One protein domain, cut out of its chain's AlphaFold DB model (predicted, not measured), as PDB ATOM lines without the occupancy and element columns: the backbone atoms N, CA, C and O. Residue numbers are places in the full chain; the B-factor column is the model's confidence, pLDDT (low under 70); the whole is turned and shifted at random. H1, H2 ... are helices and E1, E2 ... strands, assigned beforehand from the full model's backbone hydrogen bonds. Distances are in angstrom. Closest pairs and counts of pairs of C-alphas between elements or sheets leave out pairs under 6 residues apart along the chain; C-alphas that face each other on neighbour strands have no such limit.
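This is residues 101 to 106 and 115 to 227 of the 227 residues of an uncharacterized protein of Chitinophaga sp. CF418 (UniProt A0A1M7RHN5). What shape do these coordinates show? A long helical hairpin, H2 and H3, reaches out from a body of short helices, where H1 packs on H4, H4 on H5, and H5 on residues 153 to 160 of H2. A small two-stranded antiparallel sheet, E1 and E2, packs on H1, the hairpin's tip, residues 172 to 178, sticks out, and the long unnamed stretch 130 to 150 loops at the end away from that tip. What is it made of, and how large is it? The printed part has 119 residues with two named strands and five named helices, in the order E1, E2, H1, H2, H3, H4, H5, and is mostly helix. It is compact, with a radius of gyration of the C-alphas of 15.7 A, yet elongated, spanning 50 by 31 by 21 A.

How is the sheet made? E1, residues 101 to 106, and E2, residues 115 to 118, are antiparallel neighbours at 163 degrees, with N 102 and O 117 2.9 A apart and N 117 and O 102 2.8 A apart, both within hydrogen-bond range. What comes next to it? The closest C-alphas of E1 and H1, residues 119 to 129, are those of Phe 102 and Gly 122, 5.0 A apart. How do the short helices stand? H1 touches residues 197 to 202 of H4, residues 196 to 208, at a shallow tilt of 23 degrees, the same way, closest at the C-alphas of His 124 and Gly 198, 4.9 A. H4 touches H5, residues 215 to 225, at a steep tilt of 51 degrees, opposite ways, closest at the C-alphas of Val 203 and Ile 221, 5.9 A. And the long helices? H2, residues 151 to 172, and H3, residues 177 to 194, form a helical hairpin at a shallow tilt of 15 degrees, touching through residues 167 to 171 and 180 to 187 alone, with the C-alphas of Ile 170 and Lys 180 closest at 6.4 A. H2 touches H5 with residues 153 to 160 alone, at a steep tilt of 48 degrees, the closest C-alphas being those of Ile 160 and Phe 223, 7.4 A apart. In H1, H2, H3, H4 and H5 every O i to N i+4 pair is within hydrogen-bond range.

Where does the first strand begin? E1 begins at C-alpha 101, (122.776, 113.628, 99.614). How long are the longer helices? H2 measures 31.8 A from C-alpha 151 to C-alpha 172, at (123.462, 123.102, 68.832), H3 25.5 A and H4 18.5 A. Where does the last helix end? H5 ends at C-alpha 225, (106.158, 118.683, 81.388).

Is anything missing? Residues 107 to 114 are not printed, and C-alphas 106 and 115 are 6.9 A apart across the cut. Which link is long, and where is confidence low? The link from H1 to H2, 21 residues, is long, and residues 132 to 139 and 141 to 145 have pLDDT under 70.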
ATOM      1  N   THR A 101     122.803 114.196  98.265       93.50
ATOM      2  CA  THR A 101     122.776 113.628  99.614       93.50
ATOM      3  C   THR A 101     121.505 114.058 100.316       93.50
ATOM      4  O   THR A 101     121.219 115.246 100.399       93.50
ATOM      5  N   PHE A 102     120.776 113.090 100.863       91.69
ATOM      6  CA  PHE A 102     119.574 113.330 101.645       91.69
ATOM      7  C   PHE A 102     119.705 112.650 103.002       91.69
ATOM      8  O   PHE A 102     120.017 111.463 103.086       91.69
ATOM      9  N   SER A 103     119.498 113.404 104.078       87.38
ATOM     10  CA  SER A 103     119.614 112.898 105.444       87.38
ATOM     11  C   SER A 103     118.304 113.049 106.202       87.38
ATOM     12  O   SER A 103     117.755 114.144 106.286       87.38
ATOM     13  N   ILE A 104     117.867 111.975 106.853       80.88
ATOM     14  CA  ILE A 104     116.700 111.978 107.737       80.88
ATOM     15  C   ILE A 104     117.076 111.491 109.132       80.88
ATOM     16  O   ILE A 104     117.863 110.563 109.319       80.88
ATOM     17  N   ASN A 105     116.484 112.124 110.140       78.19
ATOM     18  CA  ASN A 105     116.612 111.682 111.522       78.19
ATOM     19  C   ASN A 105     115.508 110.659 111.804       78.19
ATOM     20  O   ASN A 105     114.334 111.021 111.871       78.19
ATOM     21  N   ARG A 106     115.870 109.387 111.989       71.06
ATOM     22  CA  ARG A 106     114.936 108.338 112.413       71.06
ATOM     23  C   ARG A 106     115.106 108.077 113.902       71.06
ATOM     24  O   ARG A 106     116.218 107.948 114.405       71.06
ATOM     25  N   GLU A 115     120.167 108.665 109.374       84.06
ATOM     26  CA  GLU A 115     120.354 107.886 108.152       84.06
ATOM     27  C   GLU A 115     120.572 108.863 106.996       84.06
ATOM     28  O   GLU A 115     119.894 109.888 106.904       84.06
ATOM     29  N   SER A 116     121.564 108.578 106.153       88.44
ATOM     30  CA  SER A 116     121.874 109.389 104.980       88.44
ATOM     31  C   SER A 116     121.912 108.500 103.753       88.44
ATOM     32  O   SER A 116     122.709 107.566 103.693       88.44
ATOM     33  N   ASP A 117     121.095 108.852 102.773       91.81
ATOM     34  CA  ASP A 117     121.093 108.249 101.453       91.81
ATOM     35  C   ASP A 117     121.842 109.162 100.484       91.81
ATOM     36  O   ASP A 117     121.812 110.391 100.606       91.81
ATOM     37  N   THR A 118     122.518 108.563  99.508       93.44
ATOM     38  CA  THR A 118     123.257 109.298  98.480       93.44
ATOM     39  C   THR A 118     122.849 108.871  97.079       93.44
ATOM     40  O   THR A 118     122.169 107.861  96.862       93.44
ATOM     41  N   GLY A 119     123.255 109.674  96.104       94.06
ATOM     42  CA  GLY A 119     123.044 109.403  94.700       94.06
ATOM     43  C   GLY A 119     121.577 109.423  94.291       94.06
ATOM     44  O   GLY A 119     120.741 110.121  94.867       94.06
ATOM     45  N   PHE A 120     121.251 108.586  93.304       92.88
ATOM     46  CA  PHE A 120     119.881 108.409  92.826       92.88
ATOM     47  C   PHE A 120     118.899 108.001  93.940       92.88
ATOM     48  O   PHE A 120     117.772 108.488  93.964       92.88
ATOM     49  N   VAL A 121     119.319 107.143  94.876       92.75
ATOM     50  CA  VAL A 121     118.459 106.705  95.988       92.75
ATOM     51  C   VAL A 121     118.146 107.880  96.912       92.75
ATOM     52  O   VAL A 121     116.983 108.100  97.243       92.75
ATOM     53  N   GLY A 122     119.159 108.683  97.257       93.19
ATOM     54  CA  GLY A 122     118.971 109.905  98.040       93.19
ATOM     55  C   GLY A 122     118.038 110.901  97.353       93.19
ATOM     56  O   GLY A 122     117.126 111.424  97.988       93.19
ATOM     57  N   LEU A 123     118.204 111.099  96.043       94.56
ATOM     58  CA  LEU A 123     117.338 111.965  95.240       94.56
ATOM     59  C   LEU A 123     115.882 111.487  95.240       94.56
ATOM     60  O   LEU A 123     114.960 112.277  95.454       94.56
ATOM     61  N   HIS A 124     115.674 110.192  95.011       93.50
ATOM     62  CA  HIS A 124     114.347 109.591  95.019       93.50
ATOM     63  C   HIS A 124     113.682 109.736  96.392       93.50
ATOM     64  O   HIS A 124     112.550 110.213  96.481       93.50
ATOM     65  N   ASN A 125     114.403 109.409  97.467       90.50
ATOM     66  CA  ASN A 125     113.893 109.491  98.834       90.50
ATOM     67  C   ASN A 125     113.605 110.933  99.266       90.50
ATOM     68  O   ASN A 125     112.596 111.170  99.928       90.50
ATOM     69  N   PHE A 126     114.415 111.903  98.836       91.50
ATOM     70  CA  PHE A 126     114.119 113.322  99.028       91.50
ATOM     71  C   PHE A 126     112.790 113.707  98.367       91.50
ATOM     72  O   PHE A 126     111.912 114.277  99.022       91.50
ATOM     73  N   CYS A 127     112.596 113.336  97.098       91.56
ATOM     74  CA  CYS A 127     111.356 113.625  96.376       91.56
ATOM     75  C   CYS A 127     110.133 112.982  97.050       91.56
ATOM     76  O   CYS A 127     109.082 113.614  97.155       91.56
ATOM     77  N   LEU A 128     110.274 111.744  97.535       88.31
ATOM     78  CA  LEU A 128     109.231 111.055  98.296       88.31
ATOM     79  C   LEU A 128     108.932 111.754  99.626       88.31
ATOM     80  O   LEU A 128     107.762 111.897  99.977       88.31
ATOM     81  N   SER A 129     109.964 112.219 100.336       86.56
ATOM     82  CA  SER A 129     109.825 112.877 101.642       86.56
ATOM     83  C   SER A 129     109.046 114.191 101.581       86.56
ATOM     84  O   SER A 129     108.407 114.592 102.549       86.56
ATOM     85  N   CYS A 130     109.052 114.838 100.414       85.62
ATOM     86  CA  CYS A 130     108.264 116.036 100.156       85.62
ATOM     87  C   CYS A 130     106.756 115.742 100.045       85.62
ATOM     88  O   CYS A 130     105.953 116.675 100.042       85.62
ATOM     89  N   ASN A 131     106.350 114.471  99.938       81.19
ATOM     90  CA  ASN A 131     104.955 114.059  99.840       81.19
ATOM     91  C   ASN A 131     104.489 113.314 101.106       81.19
ATOM     92  O   ASN A 131     104.914 112.188 101.372       81.19
ATOM     93  N   SER A 132     103.528 113.902 101.833       67.00
ATOM     94  CA  SER A 132     102.966 113.324 103.071       67.00
ATOM     95  C   SER A 132     102.339 111.933 102.947       67.00
ATOM     96  O   SER A 132     102.230 111.245 103.959       67.00
ATOM     97  N   ASP A 133     101.946 111.487 101.747       64.88
ATOM     98  CA  ASP A 133     101.312 110.168 101.571       64.88
ATOM     99  C   ASP A 133     102.262 109.001 101.857       64.88
ATOM    100  O   ASP A 133     101.823 107.870 102.055       64.88
ATOM    101  N   THR A 134     103.568 109.261 101.875       60.03
ATOM    102  CA  THR A 134     104.572 108.224 102.103       60.03
ATOM    103  C   THR A 134     104.777 107.923 103.590       60.03
ATOM    104  O   THR A 134     105.361 106.895 103.918       60.03
ATOM    105  N   GLY A 135     104.297 108.783 104.500       56.69
ATOM    106  CA  GLY A 135     104.564 108.669 105.939       56.69
ATOM    107  C   GLY A 135     106.023 108.955 106.332       56.69
ATOM    108  O   GLY A 135     106.383 108.783 107.497       56.69
ATOM    109  N   TRP A 136     106.855 109.401 105.382       52.75
ATOM    110  CA  TRP A 136     108.261 109.756 105.564       52.75
ATOM    111  C   TRP A 136     108.461 111.255 105.302       52.75
ATOM    112  O   TRP A 136     107.991 111.762 104.291       52.75
ATOM    113  N   GLY A 137     109.208 111.946 106.169       59.75
ATOM    114  CA  GLY A 137     109.593 113.350 105.967       59.75
ATOM    115  C   GLY A 137     108.642 114.386 106.574       59.75
ATOM    116  O   GLY A 137     107.557 114.068 107.060       59.75
ATOM    117  N   GLU A 138     109.090 115.641 106.591       62.78
ATOM    118  CA  GLU A 138     108.247 116.779 106.960       62.78
ATOM    119  C   GLU A 138     107.493 117.244 105.703       62.78
ATOM    120  O   GLU A 138     108.139 117.530 104.691       62.78
ATOM    121  N   PRO A 139     106.149 117.315 105.723       65.50
ATOM    122  CA  PRO A 139     105.387 117.780 104.574       65.50
ATOM    123  C   PRO A 139     105.818 119.194 104.191       65.50
ATOM    124  O   PRO A 139     106.036 120.037 105.066       65.50
ATOM    125  N   LEU A 140     105.886 119.468 102.886       71.81
ATOM    126  CA  LEU A 140     106.074 120.833 102.406       71.81
ATOM    127  C   LEU A 140     104.943 121.692 102.985       71.81
ATOM    128  O   LEU A 140     103.770 121.410 102.764       71.81
ATOM    129  N   SER A 141     105.275 122.706 103.779       60.47
ATOM    130  CA  SER A 141     104.277 123.603 104.353       60.47
ATOM    131  C   SER A 141     104.294 124.927 103.601       60.47
ATOM    132  O   SER A 141     105.351 125.457 103.266       60.47
ATOM    133  N   ALA A 142     103.113 125.492 103.359       51.47
ATOM    134  CA  ALA A 142     102.974 126.796 102.712       51.47
ATOM    135  C   ALA A 142     103.493 127.969 103.580       51.47
ATOM    136  O   ALA A 142     103.524 129.100 103.105       51.47
ATOM    137  N   GLY A 143     103.880 127.724 104.843       51.47
ATOM    138  CA  GLY A 143     104.119 128.779 105.836       51.47
ATOM    139  C   GLY A 143     105.486 128.802 106.525       51.47
ATOM    140  O   GLY A 143     105.947 129.892 106.846       51.47
ATOM    141  N   GLU A 144     106.157 127.667 106.762       52.38
ATOM    142  CA  GLU A 144     107.321 127.653 107.681       52.38
ATOM    143  C   GLU A 144     108.651 127.230 107.042       52.38
ATOM    144  O   GLU A 144     109.707 127.659 107.510       52.38
ATOM    145  N   ARG A 145     108.642 126.464 105.942       61.53
ATOM    146  CA  ARG A 145     109.853 126.183 105.149       61.53
ATOM    147  C   ARG A 145     109.540 126.216 103.661       61.53
ATOM    148  O   ARG A 145     108.930 125.295 103.124       61.53
ATOM    149  N   ARG A 146     109.975 127.283 102.991       71.12
ATOM    150  CA  ARG A 146     109.919 127.370 101.532       71.12
ATOM    151  C   ARG A 146     110.829 126.297 100.925       71.12
ATOM    152  O   ARG A 146     111.910 126.036 101.453       71.12
ATOM    153  N   PHE A 147     110.395 125.691  99.820       81.06
ATOM    154  CA  PHE A 147     111.149 124.629  99.147       81.06
ATOM    155  C   PHE A 147     112.539 125.107  98.706       81.06
ATOM    156  O   PHE A 147     113.510 124.368  98.797       81.06
ATOM    157  N   ASP A 148     112.650 126.372  98.307       79.62
ATOM    158  CA  ASP A 148     113.895 127.007  97.872       79.62
ATOM    159  C   ASP A 148     114.933 127.242  98.979       79.62
ATOM    160  O   ASP A 148     116.099 127.481  98.678       79.62
ATOM    161  N   HIS A 149     114.552 127.130 100.252       80.31
ATOM    162  CA  HIS A 149     115.486 127.199 101.378       80.31
ATOM    163  C   HIS A 149     116.051 125.823 101.767       80.31
ATOM    164  O   HIS A 149     116.865 125.729 102.688       80.31
ATOM    165  N   ILE A 150     115.619 124.753 101.097       85.81
ATOM    166  CA  ILE A 150     116.094 123.392 101.344       85.81
ATOM    167  C   ILE A 150     117.346 123.158 100.494       85.81
ATOM    168  O   ILE A 150     117.334 123.343  99.277       85.81
ATOM    169  N   PHE A 151     118.442 122.733 101.121       88.62
ATOM    170  CA  PHE A 151     119.714 122.498 100.431       88.62
ATOM    171  C   PHE A 151     119.573 121.469  99.299       88.62
ATOM    172  O   PHE A 151     120.075 121.666  98.193       88.62
ATOM    173  N   GLU A 152     118.813 120.408  99.546       91.12
ATOM    174  CA  GLU A 152     118.484 119.367  98.579       91.12
ATOM    175  C   GLU A 152     117.693 119.905  97.377       91.12
ATOM    176  O   GLU A 152     117.890 119.438  96.256       91.12
ATOM    177  N   ALA A 153     116.862 120.939  97.557       91.56
ATOM    178  CA  ALA A 153     116.188 121.601  96.440       91.56
ATOM    179  C   ALA A 153     117.180 122.350  95.538       91.56
ATOM    180  O   ALA A 153     117.035 122.333  94.315       91.56
ATOM    181  N   MET A 154     118.225 122.956  96.112       91.50
ATOM    182  CA  MET A 154     119.296 123.585  95.331       91.50
ATOM    183  C   MET A 154     120.124 122.547  94.565       91.50
ATOM    184  O   MET A 154     120.441 122.759  93.395       91.50
ATOM    185  N   GLN A 155     120.441 121.407  95.191       94.00
ATOM    186  CA  GLN A 155     121.121 120.298  94.509       94.00
ATOM    187  C   GLN A 155     120.273 119.730  93.367       94.00
ATOM    188  O   GLN A 155     120.787 119.454  92.284       94.00
ATOM    189  N   LEU A 156     118.962 119.598  93.584       95.25
ATOM    190  CA  LEU A 156     118.025 119.189  92.548       95.25
ATOM    191  C   LEU A 156     118.024 120.173  91.370       95.25
ATOM    192  O   LEU A 156     118.065 119.755  90.213       95.25
ATOM    193  N   MET A 157     118.002 121.474  91.658       95.50
ATOM    194  CA  MET A 157     118.057 122.502  90.625       95.50
ATOM    195  C   MET A 157     119.343 122.436  89.807       95.50
ATOM    196  O   MET A 157     119.277 122.540  88.584       95.50
ATOM    197  N   LEU A 158     120.490 122.193  90.447       95.62
ATOM    198  CA  LEU A 158     121.753 121.979  89.741       95.62
ATOM    199  C   LEU A 158     121.644 120.812  88.745       95.62
ATOM    200  O   LEU A 158     121.972 120.980  87.577       95.62
ATOM    201  N   ILE A 159     121.095 119.671  89.176       97.12
ATOM    202  CA  ILE A 159     120.905 118.487  88.320       97.12
ATOM    203  C   ILE A 159     119.992 118.802  87.121       97.12
ATOM    204  O   ILE A 159     120.272 118.378  85.998       97.12
ATOM    205  N   ILE A 160     118.902 119.542  87.345       97.00
ATOM    206  CA  ILE A 160     117.968 119.955  86.285       97.00
ATOM    207  C   ILE A 160     118.664 120.853  85.259       97.00
ATOM    208  O   ILE A 160     118.546 120.621  84.053       97.00
ATOM    209  N   GLU A 161     119.404 121.861  85.717       96.88
ATOM    210  CA  GLU A 161     120.104 122.784  84.824       96.88
ATOM    211  C   GLU A 161     121.239 122.080  84.066       96.88
ATOM    212  O   GLU A 161     121.389 122.279  82.860       96.88
ATOM    213  N   SER A 162     121.965 121.161  84.701       97.75
ATOM    214  CA  SER A 162     122.967 120.335  84.020       97.75
ATOM    215  C   SER A 162     122.358 119.440  82.945       97.75
ATOM    216  O   SER A 162     122.905 119.338  81.845       97.75
ATOM    217  N   TYR A 163     121.186 118.848  83.198       98.06
ATOM    218  CA  TYR A 163     120.453 118.103  82.172       98.06
ATOM    219  C   TYR A 163     120.107 118.991  80.970       98.06
ATOM    220  O   TYR A 163     120.357 118.618  79.821       98.06
ATOM    221  N   LEU A 164     119.564 120.185  81.231       97.06
ATOM    222  CA  LEU A 164     119.202 121.169  80.207       97.06
ATOM    223  C   LEU A 164     120.415 121.633  79.388       97.06
ATOM    224  O   LEU A 164     120.312 121.796  78.172       97.06
ATOM    225  N   ILE A 165     121.572 121.816  80.028       97.88
ATOM    226  CA  ILE A 165     122.825 122.172  79.351       97.88
ATOM    227  C   ILE A 165     123.246 121.065  78.383       97.88
ATOM    228  O   ILE A 165     123.604 121.364  77.242       97.88
ATOM    229  N   VAL A 166     123.176 119.796  78.803       97.94
ATOM    230  CA  VAL A 166     123.489 118.655  77.930       97.94
ATOM    231  C   VAL A 166     122.533 118.629  76.735       97.94
ATOM    232  O   VAL A 166     122.982 118.556  75.591       97.94
ATOM    233  N   GLU A 167     121.227 118.732  76.987       97.12
ATOM    234  CA  GLU A 167     120.180 118.739  75.958       97.12
ATOM    235  C   GLU A 167     120.403 119.862  74.937       97.12
ATOM    236  O   GLU A 167     120.461 119.625  73.725       97.12
ATOM    237  N   ASN A 168     120.626 121.087  75.418       96.81
ATOM    238  CA  ASN A 168     120.915 122.230  74.565       96.81
ATOM    239  C   ASN A 168     122.210 122.021  73.766       96.81
ATOM    240  O   ASN A 168     122.246 122.295  72.564       96.81
ATOM    241  N   ARG A 169     123.264 121.474  74.392       96.88
ATOM    242  CA  ARG A 169     124.531 121.207  73.701       96.88
ATOM    243  C   ARG A 169     124.351 120.216  72.553       96.88
ATOM    244  O   ARG A 169     124.888 120.463  71.476       96.88
ATOM    245  N   ILE A 170     123.574 119.148  72.740       96.69
ATOM    246  CA  ILE A 170     123.271 118.180  71.671       96.69
ATOM    247  C   ILE A 170     122.542 118.864  70.506       96.69
ATOM    248  O   ILE A 170     122.850 118.612  69.334       96.69
ATOM    249  N   ASN A 171     121.599 119.756  70.817       95.12
ATOM    250  CA  ASN A 171     120.817 120.468  69.812       95.12
ATOM    251  C   ASN A 171     121.697 121.375  68.943       95.12
ATOM    252  O   ASN A 171     121.616 121.296  67.713       95.12
ATOM    253  N   VAL A 172     122.592 122.157  69.556       95.75
ATOM    254  CA  VAL A 172     123.462 123.102  68.832       95.75
ATOM    255  C   VAL A 172     124.705 122.461  68.207       95.75
ATOM    256  O   VAL A 172     125.277 123.039  67.286       95.75
ATOM    257  N   ALA A 173     125.134 121.280  68.667       94.38
ATOM    258  CA  ALA A 173     126.346 120.635  68.166       94.38
ATOM    259  C   ALA A 173     126.243 120.312  66.667       94.38
ATOM    260  O   ALA A 173     125.212 119.836  66.183       94.38
ATOM    261  N   ASN A 174     127.322 120.516  65.912       92.38
ATOM    262  CA  ASN A 174     127.369 120.177  64.488       92.38
ATOM    263  C   ASN A 174     127.694 118.687  64.285       92.38
ATOM    264  O   ASN A 174     128.745 118.325  63.767       92.38
ATOM    265  N   LEU A 175     126.803 117.819  64.761       92.12
ATOM    266  CA  LEU A 175     126.933 116.367  64.667       92.12
ATOM    267  C   LEU A 175     126.010 115.797  63.593       92.12
ATOM    268  O   LEU A 175     124.949 116.352  63.294       92.12
ATOM    269  N   LYS A 176     126.397 114.637  63.057       92.75
ATOM    270  CA  LYS A 176     125.521 113.850  62.190       92.75
ATOM    271  C   LYS A 176     124.246 113.448  62.946       92.75
ATOM    272  O   LYS A 176     124.257 113.253  64.163       92.75
ATOM    273  N   VAL A 177     123.140 113.347  62.209       93.88
ATOM    274  CA  VAL A 177     121.794 113.128  62.769       93.88
ATOM    275  C   VAL A 177     121.697 111.816  63.554       93.88
ATOM    276  O   VAL A 177     121.105 111.793  64.627       93.88
ATOM    277  N   ASP A 178     122.318 110.752  63.053       93.94
ATOM    278  CA  ASP A 178     122.414 109.438  63.700       93.94
ATOM    279  C   ASP A 178     123.099 109.512  65.073       93.94
ATOM    280  O   ASP A 178     122.593 108.979  66.061       93.94
ATOM    281  N   ILE A 179     124.212 110.242  65.163       93.06
ATOM    282  CA  ILE A 179     124.938 110.449  66.420       93.06
ATOM    283  C   ILE A 179     124.087 111.267  67.394       93.06
ATOM    284  O   ILE A 179     123.961 110.887  68.559       93.06
ATOM    285  N   LYS A 180     123.446 112.351  66.933       95.56
ATOM    286  CA  LYS A 180     122.533 113.138  67.783       95.56
ATOM    287  C   LYS A 180     121.408 112.277  68.348       95.56
ATOM    288  O   LYS A 180     121.115 112.365  69.536       95.56
ATOM    289  N   GLN A 181     120.796 111.432  67.518       95.75
ATOM    290  CA  GLN A 181     119.734 110.518  67.943       95.75
ATOM    291  C   GLN A 181     120.217 109.531  69.010       95.75
ATOM    292  O   GLN A 181     119.521 109.328  70.007       95.75
ATOM    293  N   LEU A 182     121.411 108.955  68.841       95.50
ATOM    294  CA  LEU A 182     122.001 108.042  69.818       95.50
ATOM    295  C   LEU A 182     122.224 108.730  71.172       95.50
ATOM    296  O   LEU A 182     121.837 108.200  72.214       95.50
ATOM    297  N   ILE A 183     122.820 109.924  71.155       96.31
ATOM    298  CA  ILE A 183     123.117 110.672  72.378       96.31
ATOM    299  C   ILE A 183     121.821 111.127  73.063       96.31
ATOM    300  O   ILE A 183     121.677 110.928  74.268       96.31
ATOM    301  N   ASN A 184     120.849 111.651  72.309       96.25
ATOM    302  CA  ASN A 184     119.536 112.018  72.847       96.25
ATOM    303  C   ASN A 184     118.819 110.818  73.470       96.25
ATOM    304  O   ASN A 184     118.240 110.938  74.545       96.25
ATOM    305  N   SER A 185     118.900 109.642  72.844       96.25
ATOM    306  CA  SER A 185     118.319 108.417  73.405       96.25
ATOM    307  C   SER A 185     118.963 108.058  74.744       96.25
ATOM    308  O   SER A 185     118.263 107.724  75.698       96.25
ATOM    309  N   LYS A 186     120.292 108.188  74.855       95.12
ATOM    310  CA  LYS A 186     121.009 107.974  76.117       95.12
ATOM    311  C   LYS A 186     120.600 108.993  77.187       95.12
ATOM    312  O   LYS A 186     120.330 108.592  78.316       95.12
ATOM    313  N   LEU A 187     120.525 110.280  76.847       96.69
ATOM    314  CA  LEU A 187     120.103 111.335  77.777       96.69
ATOM    315  C   LEU A 187     118.641 111.158  78.231       96.69
ATOM    316  O   LEU A 187     118.310 111.385  79.395       96.69
ATOM    317  N   ARG A 188     117.766 110.688  77.341       96.50
ATOM    318  CA  ARG A 188     116.378 110.360  77.680       96.50
ATOM    319  C   ARG A 188     116.293 109.209  78.680       96.50
ATOM    320  O   ARG A 188     115.613 109.346  79.689       96.50
ATOM    321  N   LEU A 189     117.046 108.127  78.463       94.88
ATOM    322  CA  LEU A 189     117.116 107.011  79.417       94.88
ATOM    323  C   LEU A 189     117.586 107.466  80.805       94.88
ATOM    324  O   LEU A 189     117.111 106.954  81.814       94.88
ATOM    325  N   TYR A 190     118.488 108.446  80.863       93.19
ATOM    326  CA  TYR A 190     118.902 109.068  82.118       93.19
ATOM    327  C   TYR A 190     117.730 109.704  82.867       93.19
ATOM    328  O   TYR A 190     117.564 109.459  84.060       93.19
ATOM    329  N   TYR A 191     116.908 110.489  82.169       95.88
ATOM    330  CA  TYR A 191     115.710 111.079  82.759       95.88
ATOM    331  C   TYR A 191     114.725 109.997  83.204       95.88
ATOM    332  O   TYR A 191     114.335 109.977  84.372       95.88
ATOM    333  N   ASP A 192     114.384 109.072  82.306       95.75
ATOM    334  CA  ASP A 192     113.366 108.048  82.548       95.75
ATOM    335  C   ASP A 192     113.716 107.152  83.744       95.75
ATOM    336  O   ASP A 192     112.840 106.840  84.546       95.75
ATOM    337  N   LEU A 193     114.988 106.767  83.886       94.00
ATOM    338  CA  LEU A 193     115.422 105.828  84.923       94.00
ATOM    339  C   LEU A 193     115.842 106.498  86.233       94.00
ATOM    340  O   LEU A 193     115.654 105.904  87.291       94.00
ATOM    341  N   LYS A 194     116.451 107.694  86.184       94.19
ATOM    342  CA  LYS A 194     117.049 108.326  87.374       94.19
ATOM    343  C   LYS A 194     116.270 109.533  87.902       94.19
ATOM    344  O   LYS A 194     116.475 109.914  89.047       94.19
ATOM    345  N   LEU A 195     115.409 110.172  87.112       95.19
ATOM    346  CA  LEU A 195     114.774 111.435  87.522       95.19
ATOM    347  C   LEU A 195     113.248 111.340  87.554       95.19
ATOM    348  O   LEU A 195     112.627 111.770  88.525       95.19
ATOM    349  N   ARG A 196     112.645 110.762  86.513       95.62
ATOM    350  CA  ARG A 196     111.212 110.852  86.210       95.62
ATOM    351  C   ARG A 196     110.310 110.557  87.403       95.62
ATOM    352  O   ARG A 196     109.487 111.396  87.760       95.62
ATOM    353  N   ASP A 197     110.473 109.397  88.030       93.12
ATOM    354  CA  ASP A 197     109.563 108.956  89.090       93.12
ATOM    355  C   ASP A 197     109.611 109.876  90.316       93.12
ATOM    356  O   ASP A 197     108.565 110.277  90.828       93.12
ATOM    357  N   GLY A 198     110.814 110.286  90.736       92.62
ATOM    358  CA  GLY A 198     110.991 111.248  91.827       92.62
ATOM    359  C   GLY A 198     110.365 112.604  91.496       92.62
ATOM    360  O   GLY A 198     109.544 113.112  92.260       92.62
ATOM    361  N   MET A 199     110.663 113.154  90.313       94.94
ATOM    362  CA  MET A 199     110.152 114.473  89.924       94.94
ATOM    363  C   MET A 199     108.631 114.497  89.779       94.94
ATOM    364  O   MET A 199     107.991 115.471  90.166       94.94
ATOM    365  N   VAL A 200     108.020 113.430  89.261       94.94
ATOM    366  CA  VAL A 200     106.557 113.340  89.143       94.94
ATOM    367  C   VAL A 200     105.893 113.342  90.519       94.94
ATOM    368  O   VAL A 200     104.850 113.978  90.693       94.94
ATOM    369  N   VAL A 201     106.475 112.655  91.507       92.38
ATOM    370  CA  VAL A 201     105.977 112.702  92.890       92.38
ATOM    371  C   VAL A 201     106.116 114.110  93.463       92.38
ATOM    372  O   VAL A 201     105.163 114.629  94.047       92.38
ATOM    373  N   LEU A 202     107.254 114.755  93.230       92.25
ATOM    374  CA  LEU A 202     107.525 116.102  93.713       92.25
ATOM    375  C   LEU A 202     106.556 117.143  93.118       92.25
ATOM    376  O   LEU A 202     105.982 117.948  93.846       92.25
ATOM    377  N   VAL A 203     106.261 117.059  91.816       94.25
ATOM    378  CA  VAL A 203     105.255 117.897  91.136       94.25
ATOM    379  C   VAL A 203     103.866 117.736  91.757       94.25
ATOM    380  O   VAL A 203     103.136 118.717  91.924       94.25
ATOM    381  N   LYS A 204     103.471 116.505  92.112       92.00
ATOM    382  CA  LYS A 204     102.197 116.260  92.807       92.00
ATOM    383  C   LYS A 204     102.188 116.910  94.189       92.00
ATOM    384  O   LYS A 204     101.174 117.500  94.559       92.00
ATOM    385  N   ALA A 205     103.304 116.839  94.915       89.25
ATOM    386  CA  ALA A 205     103.446 117.503  96.204       89.25
ATOM    387  C   ALA A 205     103.295 119.028  96.062       89.25
ATOM    388  O   ALA A 205     102.485 119.620  96.768       89.25
ATOM    389  N   PHE A 206     103.961 119.656  95.089       91.50
ATOM    390  CA  PHE A 206     103.857 121.105  94.867       91.50
ATOM    391  C   PHE A 206     102.426 121.587  94.647       91.50
ATOM    392  O   PHE A 206     102.000 122.548  95.282       91.50
ATOM    393  N   LYS A 207     101.663 120.871  93.816       90.19
ATOM    394  CA  LYS A 207     100.247 121.177  93.573       90.19
ATOM    395  C   LYS A 207      99.388 120.980  94.819       90.19
ATOM    396  O   LYS A 207      98.501 121.782  95.090       90.19
ATOM    397  N   ARG A 208      99.644 119.916  95.588       87.44
ATOM    398  CA  ARG A 208      98.907 119.628  96.827       87.44
ATOM    399  C   ARG A 208      99.094 120.727  97.869       87.44
ATOM    400  O   ARG A 208      98.129 121.093  98.532       87.44
ATOM    401  N   TYR A 209     100.317 121.226  98.009       86.06
ATOM    402  CA  TYR A 209     100.664 122.255  98.988       86.06
ATOM    403  C   TYR A 209     100.561 123.686  98.444       86.06
ATOM    404  O   TYR A 209     100.870 124.618  99.179       86.06
ATOM    405  N   GLN A 210     100.094 123.862  97.199       87.69
ATOM    406  CA  GLN A 210      99.870 125.161  96.550       87.69
ATOM    407  C   GLN A 210     101.132 126.042  96.505       87.69
ATOM    408  O   GLN A 210     101.085 127.242  96.767       87.69
ATOM    409  N   ILE A 211     102.279 125.428  96.204       87.62
ATOM    410  CA  ILE A 211     103.566 126.128  96.053       87.62
ATOM    411  C   ILE A 211     104.081 126.125  94.609       87.62
ATOM    412  O   ILE A 211     105.231 126.470  94.361       87.62
ATOM    413  N   ASP A 212     103.246 125.733  93.652       87.31
ATOM    414  CA  ASP A 212     103.555 125.614  92.226       87.31
ATOM    415  C   ASP A 212     103.876 126.948  91.533       87.31
ATOM    416  O   ASP A 212     104.561 126.949  90.514       87.31
ATOM    417  N   GLU A 213     103.468 128.072  92.122       87.25
ATOM    418  CA  GLU A 213     103.809 129.420  91.643       87.25
ATOM    419  C   GLU A 213     105.181 129.922  92.137       87.25
ATOM    420  O   GLU A 213     105.657 130.971  91.696       87.25
ATOM    421  N   GLN A 214     105.845 129.203  93.050       87.50
ATOM    422  CA  GLN A 214     107.205 129.552  93.474       87.50
ATOM    423  C   GLN A 214     108.213 129.240  92.359       87.50
ATOM    424  O   GLN A 214     108.061 128.264  91.627       87.50
ATOM    425  N   GLU A 215     109.280 130.035  92.269       88.50
ATOM    426  CA  GLU A 215     110.264 129.978  91.177       88.50
ATOM    427  C   GLU A 215     110.832 128.567  90.939       88.50
ATOM    428  O   GLU A 215     110.752 128.043  89.828       88.50
ATOM    429  N   ILE A 216     111.349 127.919  91.991       90.75
ATOM    430  CA  ILE A 216     111.936 126.575  91.890       90.75
ATOM    431  C   ILE A 216     110.871 125.506  91.574       90.75
ATOM    432  O   ILE A 216     111.047 124.780  90.594       90.75
ATOM    433  N   PRO A 217     109.755 125.386  92.323       92.38
ATOM    434  CA  PRO A 217     108.674 124.466  91.972       92.38
ATOM    435  C   PRO A 217     108.163 124.610  90.539       92.38
ATOM    436  O   PRO A 217     108.026 123.605  89.839       92.38
ATOM    437  N   LYS A 218     107.953 125.844  90.068       93.38
ATOM    438  CA  LYS A 218     107.548 126.124  88.689       93.38
ATOM    439  C   LYS A 218     108.557 125.575  87.690       93.38
ATOM    440  O   LYS A 218     108.178 124.891  86.741       93.38
ATOM    441  N   ARG A 219     109.848 125.802  87.937       94.19
ATOM    442  CA  ARG A 219     110.934 125.313  87.085       94.19
ATOM    443  C   ARG A 219     110.985 123.787  87.017       94.19
ATOM    444  O   ARG A 219     111.165 123.231  85.937       94.19
ATOM    445  N   VAL A 220     110.766 123.100  88.138       95.06
ATOM    446  CA  VAL A 220     110.662 121.631  88.181       95.06
ATOM    447  C   VAL A 220     109.427 121.141  87.413       95.06
ATOM    448  O   VAL A 220     109.503 120.143  86.697       95.06
ATOM    449  N   ILE A 221     108.289 121.831  87.530       95.69
ATOM    450  CA  ILE A 221     107.056 121.485  86.805       95.69
ATOM    451  C   ILE A 221     107.260 121.621  85.297       95.69
ATOM    452  O   ILE A 221     106.967 120.676  84.563       95.69
ATOM    453  N   GLU A 222     107.794 122.755  84.844       96.06
ATOM    454  CA  GLU A 222     108.173 122.970  83.444       96.06
ATOM    455  C   GLU A 222     109.147 121.884  82.990       96.06
ATOM    456  O   GLU A 222     108.967 121.295  81.924       96.06
ATOM    457  N   PHE A 223     110.132 121.555  83.835       96.75
ATOM    458  CA  PHE A 223     111.094 120.515  83.524       96.75
ATOM    459  C   PHE A 223     110.404 119.171  83.260       96.75
ATOM    460  O   PHE A 223     110.666 118.538  82.246       96.75
ATOM    461  N   VAL A 224     109.481 118.742  84.115       96.44
ATOM    462  CA  VAL A 224     108.775 117.462  83.937       96.44
ATOM    463  C   VAL A 224     107.816 117.475  82.745       96.44
ATOM    464  O   VAL A 224     107.642 116.446  82.104       96.44
ATOM    465  N   GLN A 225     107.184 118.608  82.435       94.44
ATOM    466  CA  GLN A 225     106.158 118.683  81.388       94.44
ATOM    467  C   GLN A 225     106.708 118.640  79.963       94.44
ATOM    468  O   GLN A 225     105.991 118.224  79.055       94.44
ATOM    469  N   THR A 226     107.946 119.079  79.742       91.88
ATOM    470  CA  THR A 226     108.529 119.125  78.394       91.88
ATOM    471  C   THR A 226     109.260 117.838  77.991       91.88
ATOM    472  O   THR A 226     109.984 117.868  76.996       91.88
ATOM    473  N   ARG A 227     109.127 116.732  78.742       87.31
ATOM    474  CA  ARG A 227     109.784 115.436  78.467       87.31
ATOM    475  C   ARG A 227     108.801 114.283  78.282       87.31
ATOM    476  O   ARG A 227     107.769 114.253  78.986       87.31
TER     477      ARG A 227